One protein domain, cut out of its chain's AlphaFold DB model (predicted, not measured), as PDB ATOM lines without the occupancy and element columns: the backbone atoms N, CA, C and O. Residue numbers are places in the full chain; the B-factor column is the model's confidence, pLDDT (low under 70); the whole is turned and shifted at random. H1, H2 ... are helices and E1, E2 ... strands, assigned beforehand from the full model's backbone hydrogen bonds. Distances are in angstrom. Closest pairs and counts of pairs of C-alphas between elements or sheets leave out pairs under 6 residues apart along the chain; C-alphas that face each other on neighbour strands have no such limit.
ATOM      1  N   PHE A   4     252.233 284.073 151.913       96.12
ATOM      2  CA  PHE A   4     251.927 283.301 150.714       96.12
ATOM      3  C   PHE A   4     252.662 283.896 149.519       96.12
ATOM      4  O   PHE A   4     252.643 285.106 149.299       96.12
ATOM      5  N   ILE A   5     253.288 283.031 148.731       96.12
ATOM      6  CA  ILE A   5     254.107 283.399 147.579       96.12
ATOM      7  C   ILE A   5     253.466 282.784 146.338       96.12
ATOM      8  O   ILE A   5     253.449 281.561 146.194       96.12
ATOM      9  N   ALA A   6     252.948 283.632 145.459       96.19
ATOM     10  CA  ALA A   6     252.457 283.266 144.140       96.19
ATOM     11  C   ALA A   6     253.637 283.055 143.191       96.19
ATOM     12  O   ALA A   6     254.507 283.924 143.076       96.19
ATOM     13  N   LYS A   7     253.657 281.910 142.506       94.94
ATOM     14  CA  LYS A   7     254.661 281.594 141.493       94.94
ATOM     15  C   LYS A   7     254.030 281.276 140.145       94.94
ATOM     16  O   LYS A   7     253.000 280.600 140.076       94.94
ATOM     17  N   THR A   8     254.699 281.713 139.091       94.56
ATOM     18  CA  THR A   8     254.402 281.391 137.693       94.56
ATOM     19  C   THR A   8     254.764 279.938 137.362       94.56
ATOM     20  O   THR A   8     255.336 279.208 138.178       94.56
ATOM     21  N   TYR A   9     254.441 279.500 136.141       93.31
ATOM     22  CA  TYR A   9     254.772 278.157 135.653       93.31
ATOM     23  C   TYR A   9     256.284 277.881 135.603       93.31
ATOM     24  O   TYR A   9     256.720 276.782 135.925       93.31
ATOM     25  N   ASP A  10     257.098 278.889 135.272       92.75
ATOM     26  CA  ASP A  10     258.567 278.804 135.281       92.75
ATOM     27  C   ASP A  10     259.175 278.925 136.693       92.75
ATOM     28  O   ASP A  10     260.391 279.016 136.844       92.75
ATOM     29  N   GLY A  11     258.342 278.915 137.739       86.56
ATOM     30  CA  GLY A  11     258.774 278.919 139.135       86.56
ATOM     31  C   GLY A  11     259.204 280.287 139.672       86.56
ATOM     32  O   GLY A  11     259.602 280.369 140.839       86.56
ATOM     33  N   LYS A  12     259.097 281.356 138.872       90.38
ATOM     34  CA  LYS A  12     259.400 282.723 139.310       90.38
ATOM     35  C   LYS A  12     258.337 283.237 140.263       90.38
ATOM     36  O   LYS A  12     257.160 282.910 140.149       90.38
ATOM     37  N   VAL A  13     258.761 284.068 141.208       92.06
ATOM     38  CA  VAL A  13     257.838 284.738 142.124       92.06
ATOM     39  C   VAL A  13     257.145 285.876 141.390       92.06
ATOM     40  O   VAL A  13     257.791 286.804 140.911       92.06
ATOM     41  N   GLU A  14     255.823 285.805 141.340       92.69
ATOM     42  CA  GLU A  14     254.973 286.817 140.721       92.69
ATOM     43  C   GLU A  14     254.490 287.836 141.754       92.69
ATOM     44  O   GLU A  14     254.482 289.044 141.515       92.69
ATOM     45  N   ASN A  15     254.099 287.353 142.937       94.75
ATOM     46  CA  ASN A  15     253.575 288.198 143.999       94.75
ATOM     47  C   ASN A  15     253.738 287.545 145.378       94.75
ATOM     48  O   ASN A  15     253.760 286.321 145.503       94.75
ATOM     49  N   ILE A  16     253.838 288.358 146.429       95.06
ATOM     50  CA  ILE A  16     253.948 287.894 147.814       95.06
ATOM     51  C   ILE A  16     252.943 288.666 148.650       95.06
ATOM     52  O   ILE A  16     252.913 289.896 148.604       95.06
ATOM     53  N   VAL A  17     252.156 287.952 149.449       95.94
ATOM     54  CA  VAL A  17     251.161 288.558 150.333       95.94
ATOM     55  C   VAL A  17     251.223 287.961 151.724       95.94
ATOM     56  O   VAL A  17     251.457 286.771 151.919       95.94
ATOM     57  N   PHE A  18     250.960 288.806 152.710       95.00
ATOM     58  CA  PHE A  18     250.743 288.386 154.083       95.00
ATOM     59  C   PHE A  18     249.243 288.229 154.313       95.00
ATOM     60  O   PHE A  18     248.484 289.171 154.088       95.00
ATOM     61  N   SER A  19     248.798 287.039 154.714       95.69
ATOM     62  CA  SER A  19     247.368 286.743 154.827       95.69
ATOM     63  C   SER A  19     247.084 285.784 155.979       95.69
ATOM     64  O   SER A  19     247.934 285.006 156.401       95.69
ATOM     65  N   LYS A  20     245.849 285.823 156.488       94.75
ATOM     66  CA  LYS A  20     245.369 284.881 157.507       94.75
ATOM     67  C   LYS A  20     245.110 283.487 156.937       94.75
ATOM     68  O   LYS A  20     245.214 282.511 157.669       94.75
ATOM     69  N   SER A  21     244.760 283.396 155.654       95.69
ATOM     70  CA  SER A  21     244.460 282.130 154.986       95.69
ATOM     71  C   SER A  21     244.855 282.154 153.512       95.69
ATOM     72  O   SER A  21     245.072 283.219 152.917       95.69
ATOM     73  N   ARG A  22     244.934 280.959 152.918       96.00
ATOM     74  CA  ARG A  22     245.265 280.777 151.504       96.00
ATOM     75  C   ARG A  22     244.166 281.333 150.601       96.00
ATOM     76  O   ARG A  22     244.464 281.951 149.590       96.00
ATOM     77  N   GLU A  23     242.909 281.149 150.980       97.25
ATOM     78  CA  GLU A  23     241.730 281.546 150.207       97.25
ATOM     79  C   GLU A  23     241.671 283.066 150.047       97.25
ATOM     80  O   GLU A  23     241.413 283.564 148.955       97.25
ATOM     81  N   LEU A  24     241.987 283.808 151.114       97.38
ATOM     82  CA  LEU A  24     242.067 285.268 151.068       97.38
ATOM     83  C   LEU A  24     243.214 285.756 150.173       97.38
ATOM     84  O   LEU A  24     243.038 286.722 149.434       97.38
ATOM     85  N   ALA A  25     244.368 285.079 150.203       97.38
ATOM     86  CA  ALA A  25     245.488 285.392 149.315       97.38
ATOM     87  C   ALA A  25     245.118 285.152 147.840       97.38
ATOM     88  O   ALA A  25     245.356 286.012 146.995       97.38
ATOM     89  N   VAL A  26     244.461 284.026 147.544       97.31
ATOM     90  CA  VAL A  26     243.972 283.695 146.197       97.31
ATOM     91  C   VAL A  26     242.929 284.702 145.718       97.31
ATOM     92  O   VAL A  26     243.045 285.210 144.607       97.31
ATOM     93  N   ALA A  27     241.949 285.048 146.556       97.81
ATOM     94  CA  ALA A  27     240.932 286.039 146.215       97.81
ATOM     95  C   ALA A  27     241.550 287.412 145.905       97.81
ATOM     96  O   ALA A  27     241.153 288.066 144.940       97.81
ATOM     97  N   TYR A  28     242.556 287.830 146.684       98.00
ATOM     98  CA  TYR A  28     243.314 289.050 146.413       98.00
ATOM     99  C   TYR A  28     244.017 288.999 145.049       98.00
ATOM    100  O   TYR A  28     243.915 289.954 144.282       98.00
ATOM    101  N   TRP A  29     244.699 287.894 144.729       97.94
ATOM    102  CA  TRP A  29     245.406 287.739 143.454       97.94
ATOM    103  C   TRP A  29     244.464 287.698 142.255       97.94
ATOM    104  O   TRP A  29     244.696 288.429 141.297       97.94
ATOM    105  N   HIS A  30     243.352 286.968 142.337       96.50
ATOM    106  CA  HIS A  30     242.341 286.968 141.276       96.50
ATOM    107  C   HIS A  30     241.758 288.370 141.049       96.50
ATOM    108  O   HIS A  30     241.607 288.802 139.911       96.50
ATOM    109  N   GLY A  31     241.512 289.135 142.121       97.56
ATOM    110  CA  GLY A  31     241.091 290.539 142.020       97.56
ATOM    111  C   GLY A  31     242.142 291.476 141.402       97.56
ATOM    112  O   GLY A  31     241.833 292.624 141.085       97.56
ATOM    113  N   LYS A  32     243.382 291.005 141.238       96.50
ATOM    114  CA  LYS A  32     244.502 291.698 140.587       96.50
ATOM    115  C   LYS A  32     244.882 291.084 139.237       96.50
ATOM    116  O   LYS A  32     245.906 291.485 138.695       96.50
ATOM    117  N   ASP A  33     244.076 290.156 138.716       96.06
ATOM    118  CA  ASP A  33     244.350 289.397 137.486       96.06
ATOM    119  C   ASP A  33     245.633 288.537 137.557       96.06
ATOM    120  O   ASP A  33     246.221 288.156 136.547       96.06
ATOM    121  N   ILE A  34     246.074 288.201 138.774       95.56
ATOM    122  CA  ILE A  34     247.230 287.339 139.037       95.56
ATOM    123  C   ILE A  34     246.728 285.908 139.234       95.56
ATOM    124  O   ILE A  34     245.934 285.631 140.137       95.56
ATOM    125  N   HIS A  35     247.231 284.990 138.411       95.25
ATOM    126  CA  HIS A  35     246.807 283.591 138.379       95.25
ATOM    127  C   HIS A  35     247.994 282.677 138.701       95.25
ATOM    128  O   HIS A  35     248.636 282.146 137.790       95.25
ATOM    129  N   PRO A  36     248.320 282.489 139.994       94.88
ATOM    130  CA  PRO A  36     249.484 281.709 140.382       94.88
ATOM    131  C   PRO A  36     249.351 280.260 139.919       94.88
ATOM    132  O   PRO A  36     248.362 279.590 140.211       94.88
ATOM    133  N   HIS A  37     250.394 279.745 139.271       96.44
ATOM    134  CA  HIS A  37     250.489 278.325 138.942       96.44
ATOM    135  C   HIS A  37     250.720 277.482 140.201       96.44
ATOM    136  O   HIS A  37     250.148 276.406 140.364       96.44
ATOM    137  N   SER A  38     251.552 277.985 141.114       96.12
ATOM    138  CA  SER A  38     251.790 277.358 142.411       96.12
ATOM    139  C   SER A  38     251.859 278.400 143.523       96.12
ATOM    140  O   SER A  38     252.155 279.572 143.291       96.12
ATOM    141  N   ILE A  39     251.546 277.968 144.746       96.31
ATOM    142  CA  ILE A  39     251.540 278.823 145.933       96.31
ATOM    143  C   ILE A  39     252.442 278.177 146.976       96.31
ATOM    144  O   ILE A  39     252.186 277.052 147.404       96.31
ATOM    145  N   HIS A  40     253.481 278.896 147.392       94.56
ATOM    146  CA  HIS A  40     254.331 278.502 148.511       94.56
ATOM    147  C   HIS A  40     253.909 279.242 149.782       94.56
ATOM    148  O   HIS A  40     253.446 280.381 149.712       94.56
ATOM    149  N   VAL A  41     254.057 278.597 150.938       94.56
ATOM    150  CA  VAL A  41     253.643 279.144 152.234       94.56
ATOM    151  C   VAL A  41     254.837 279.154 153.168       94.56
ATOM    152  O   VAL A  41     255.470 278.122 153.368       94.56
ATOM    153  N   VAL A  42     255.109 280.317 153.746       91.56
ATOM    154  CA  VAL A  42     256.112 280.512 154.792       91.56
ATOM    155  C   VAL A  42     255.380 280.877 156.073       91.56
ATOM    156  O   VAL A  42     254.595 281.820 156.096       91.56
ATOM    157  N   SER A  43     255.617 280.132 157.143       90.06
ATOM    158  CA  SER A  43     255.039 280.366 158.462       90.06
ATOM    159  C   SER A  43     256.125 280.443 159.532       90.06
ATOM    160  O   SER A  43     257.296 280.156 159.282       90.06
ATOM    161  N   ASP A  44     255.724 280.808 160.747       87.06
ATOM    162  CA  ASP A  44     256.632 280.930 161.891       87.06
ATOM    163  C   ASP A  44     257.321 279.584 162.210       87.06
ATOM    164  O   ASP A  44     258.478 279.561 162.615       87.06
ATOM    165  N   GLN A  45     256.673 278.456 161.899       86.81
ATOM    166  CA  GLN A  45     257.245 277.109 162.043       86.81
ATOM    167  C   GLN A  45     258.480 276.896 161.158       86.81
ATOM    168  O   GLN A  45     259.382 276.140 161.509       86.81
ATOM    169  N   ASN A  46     258.561 277.578 160.010       84.06
ATOM    170  CA  ASN A  46     259.744 277.520 159.151       84.06
ATOM    171  C   ASN A  46     260.954 278.241 159.772       84.06
ATOM    172  O   ASN A  46     262.080 278.006 159.337       84.06
ATOM    173  N   LEU A  47     260.736 279.102 160.774       85.56
ATOM    174  CA  LEU A  47     261.787 279.833 161.484       85.56
ATOM    175  C   LEU A  47     262.260 279.126 162.759       85.56
ATOM    176  O   LEU A  47     263.390 279.366 163.172       85.56
ATOM    177  N   GLU A  48     261.450 278.243 163.353       84.38
ATOM    178  CA  GLU A  48     261.735 277.603 164.651       84.38
ATOM    179  C   GLU A  48     263.074 276.848 164.694       84.38
ATOM    180  O   GLU A  48     263.725 276.813 165.733       84.38
ATOM    181  N   ASN A  49     263.527 276.302 163.560       76.88
ATOM    182  CA  ASN A  49     264.800 275.579 163.445       76.88
ATOM    183  C   ASN A  49     265.845 276.320 162.590       76.88
ATOM    184  O   ASN A  49     266.831 275.721 162.160       76.88
ATOM    185  N   HIS A  50     265.629 277.605 162.293       82.44
ATOM    186  CA  HIS A  50     266.528 278.357 161.427       82.44
ATOM    187  C   HIS A  50     267.676 278.989 162.238       82.44
ATOM    188  O   HIS A  50     267.409 279.792 163.132       82.44
ATOM    189  N   PRO A  51     268.957 278.727 161.910       83.38
ATOM    190  CA  PRO A  51     270.105 279.115 162.743       83.38
ATOM    191  C   PRO A  51     270.244 280.627 162.972       83.38
ATOM    192  O   PRO A  51     270.800 281.053 163.977       83.38
ATOM    193  N   THR A  52     269.744 281.448 162.048       86.50
ATOM    194  CA  THR A  52     269.768 282.918 162.150       86.50
ATOM    195  C   THR A  52     268.399 283.533 162.436       86.50
ATOM    196  O   THR A  52     268.311 284.746 162.599       86.50
ATOM    197  N   GLY A  53     267.319 282.741 162.405       82.00
ATOM    198  CA  GLY A  53     265.948 283.265 162.432       82.00
ATOM    199  C   GLY A  53     265.566 284.151 161.232       82.00
ATOM    200  O   GLY A  53     264.558 284.849 161.293       82.00
ATOM    201  N   VAL A  54     266.350 284.151 160.146       82.44
ATOM    202  CA  VAL A  54     266.077 284.931 158.927       82.44
ATOM    203  C   VAL A  54     265.873 283.991 157.745       82.44
ATOM    204  O   VAL A  54     266.829 283.369 157.293       82.44
ATOM    205  N   LEU A  55     264.653 283.941 157.207       80.62
ATOM    206  CA  LEU A  55     264.346 283.194 155.988       80.62
ATOM    207  C   LEU A  55     264.252 284.153 154.787       80.62
ATOM    208  O   LEU A  55     263.342 284.987 154.746       80.62
ATOM    209  N   PRO A  56     265.160 284.068 153.799       79.50
ATOM    210  CA  PRO A  56     265.057 284.882 152.597       79.50
ATOM    211  C   PRO A  56     263.880 284.403 151.738       79.50
ATOM    212  O   PRO A  56     263.852 283.267 151.275       79.50
ATOM    213  N   ILE A  57     262.906 285.286 151.517       78.75
ATOM    214  CA  ILE A  57     261.744 285.020 150.650       78.75
ATOM    215  C   ILE A  57     262.062 285.376 149.194       78.75
ATOM    216  O   ILE A  57     261.663 284.676 148.268       78.75
ATOM    217  N   LEU A  58     262.801 286.468 149.007       78.31
ATOM    218  CA  LEU A  58     263.352 286.921 147.739       78.31
ATOM    219  C   LEU A  58     264.722 287.535 148.003       78.31
ATOM    220  O   LEU A  58     264.879 288.319 148.940       78.31
ATOM    221  N   SER A  59     265.691 287.211 147.153       69.31
ATOM    222  CA  SER A  59     266.964 287.920 147.091       69.31
ATOM    223  C   SER A  59     266.922 288.860 145.895       69.31
ATOM    224  O   SER A  59     266.581 288.452 144.789       69.31
ATOM    225  N   THR A  60     267.237 290.132 146.113       60.88
ATOM    226  CA  THR A  60     267.426 291.084 145.015       60.88
ATOM    227  C   THR A  60     268.822 291.654 145.137       60.88
ATOM    228  O   THR A  60     269.222 292.148 146.193       60.88
ATOM    229  N   LYS A  61     269.590 291.576 144.054       62.31
ATOM    230  CA  LYS A  61     270.909 292.194 143.984       62.31
ATOM    231  C   LYS A  61     270.787 293.483 143.193       62.31
ATOM    232  O   LYS A  61     270.401 293.476 142.025       62.31
ATOM    233  N   LYS A  62     271.120 294.610 143.820       53.38
ATOM    234  CA  LYS A  62     271.227 295.880 143.102       53.38
ATOM    235  C   LYS A  62     272.468 295.813 142.209       53.38
ATOM    236  O   LYS A  62     273.590 295.799 142.709       53.38
ATOM    237  N   LEU A  63     272.265 295.759 140.896       54.81
ATOM    238  CA  LEU A  63     273.336 295.909 139.913       54.81
ATOM    239  C   LEU A  63     273.525 297.401 139.623       54.81
ATOM    240  O   LEU A  63     272.682 298.035 138.989       54.81
ATOM    241  N   GLU A  64     274.625 297.976 140.107       55.53
ATOM    242  CA  GLU A  64     275.067 299.297 139.664       55.53
ATOM    243  C   GLU A  64     275.876 299.121 138.377       55.53
ATOM    244  O   GLU A  64     277.051 298.763 138.400       55.53
ATOM    245  N   LEU A  65     275.226 299.329 137.230       52.62
ATOM    246  CA  LEU A  65     275.913 299.402 135.944       52.62
ATOM    247  C   LEU A  65     276.642 300.749 135.860       52.62
ATOM    248  O   LEU A  65     276.056 301.774 135.509       52.62
ATOM    249  N   GLY A  66     277.922 300.756 136.229       52.31
ATOM    250  CA  GLY A  66     278.814 301.889 136.008       52.31
ATOM    251  C   GLY A  66     279.103 302.049 134.517       52.31
ATOM    252  O   GLY A  66     279.977 301.377 133.983       52.31
ATOM    253  N   GLY A  67     278.364 302.928 133.839       46.78
ATOM    254  CA  GLY A  67     278.567 303.203 132.417       46.78
ATOM    255  C   GLY A  67     277.915 304.505 131.966       46.78
ATOM    256  O   GLY A  67     276.737 304.515 131.647       46.78
ATOM    257  N   MET A  68     278.723 305.572 131.967       50.22
ATOM    258  CA  MET A  68     278.619 306.842 131.227       50.22
ATOM    259  C   MET A  68     277.245 307.546 131.131       50.22
ATOM    260  O   MET A  68     276.300 307.089 130.503       50.22
ATOM    261  N   THR A  69     277.220 308.784 131.639       51.25
ATOM    262  CA  THR A  69     276.181 309.827 131.482       51.25
ATOM    263  C   THR A  69     274.857 309.636 132.246       51.25
ATOM    264  O   THR A  69     273.850 309.151 131.748       51.25
ATOM    265  N   GLY A  70     274.839 310.149 133.481       49.47
ATOM    266  CA  GLY A  70     273.778 311.043 133.974       49.47
ATOM    267  C   GLY A  70     272.363 310.509 134.233       49.47
ATOM    268  O   GLY A  70     271.522 311.294 134.666       49.47
ATOM    269  N   LYS A  71     272.049 309.226 134.019       49.69
ATOM    270  CA  LYS A  71     270.731 308.663 134.376       49.69
ATOM    271  C   LYS A  71     270.859 307.361 135.159       49.69
ATOM    272  O   LYS A  71     270.976 306.282 134.586       49.69
ATOM    273  N   HIS A  72     270.753 307.464 136.484       44.66
ATOM    274  CA  HIS A  72     270.570 306.310 137.363       44.66
ATOM    275  C   HIS A  72     269.234 305.625 137.047       44.66
ATOM    276  O   HIS A  72     268.168 306.108 137.431       44.66
ATOM    277  N   ARG A  73     269.276 304.490 136.350       48.88
ATOM    278  CA  ARG A  73     268.121 303.597 136.215       48.88
ATOM    279  C   ARG A  73     268.202 302.532 137.308       48.88
ATOM    280  O   ARG A  73     269.215 301.851 137.437       48.88
ATOM    281  N   LYS A  74     267.155 302.430 138.132       43.53
ATOM    282  CA  LYS A  74     267.016 301.374 139.144       43.53
ATOM    283  C   LYS A  74     266.423 300.143 138.461       43.53
ATOM    284  O   LYS A  74     265.333 300.240 137.904       43.53
ATOM    285  N   TYR A  75     267.128 299.019 138.512       50.38
ATOM    286  CA  TYR A  75     266.649 297.739 137.998       50.38
ATOM    287  C   TYR A  75     266.470 296.754 139.154       50.38
ATOM    288  O   TYR A  75     267.315 296.685 140.047       50.38
ATOM    289  N   LEU A  76     265.358 296.018 139.131       41.50
ATOM    290  CA  LEU A  76     265.113 294.854 139.978       41.50
ATOM    291  C   LEU A  76     265.526 293.617 139.181       41.50
ATOM    292  O   LEU A  76     264.961 293.355 138.122       41.50
ATOM    293  N   VAL A  77     266.524 292.891 139.680       43.41
ATOM    294  CA  VAL A  77     266.917 291.580 139.157       43.41
ATOM    295  C   VAL A  77     266.466 290.541 140.177       43.41
ATOM    296  O   VAL A  77     266.782 290.672 141.361       43.41
ATOM    297  N   VAL A  78     265.688 289.565 139.710       40.47
ATOM    298  CA  VAL A  78     265.193 288.425 140.488       40.47
ATOM    299  C   VAL A  78     265.942 287.195 139.974       40.47
ATOM    300  O   VAL A  78     265.823 286.883 138.788       40.47
ATOM    301  N   GLU A  79     266.756 286.576 140.834       38.62
ATOM    302  CA  GLU A  79     267.428 285.284 140.592       38.62
ATOM    303  C   GLU A  79     266.556 284.119 141.071       38.62
ATOM    304  O   GLU A  79     265.907 284.267 142.136       38.62
TER     305      GLU A  79
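This is residues 4 to 79 of the 79 residues of an uncharacterized protein of marine sediment metagenome (UniProt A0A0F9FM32). With little regular structure, this is a small three-stranded sheet with one helix over a face and a long tail, residues 43 to 79, that runs out and folds back; residues 66 to 71 stick out. The 76 printed residues include E1, E2, H1 and E3 in that order; the antiparallel sheet runs E2 E1 E3, and the class is mixed, with 24 residues in named elements. The whole is loose, radius of gyration of the C-alphas 16.4 A, spans 48 by 37 by 21 A.

E1, residues 4 to 7, and E2, residues 13 to 18, form a hairpin; N 6 and O 15 are 2.8 A apart. H1, residues 22 to 30, is on the sheet at a height of 9.4 A; its closest C-alphas to E2 are Ala 25 and Val 17, 6.6 A. In H1 every O i to N i+4 pair is within hydrogen-bond range. E3, residues 38 to 42, is antiparallel to E1 at 149 degrees; N 5 and O 40 are 2.8 A apart. E2, H1 and E3 make a split strand-helix-strand unit, two strands running the same way with E1 between them, its crossover right-handed.

E1 begins at C-alpha 4, (251.927, 283.301, 150.714). E2 measures 14.4 A, H1 12.3 A. E3, 13.5 A, ends at C-alpha 42, (256.112, 280.512, 154.792).

The farthest C-alphas, Gln 45 and Thr 69, are 48.6 A apart. The printed part has no cut. The pLDDT is under 70 in residues 59 to 79.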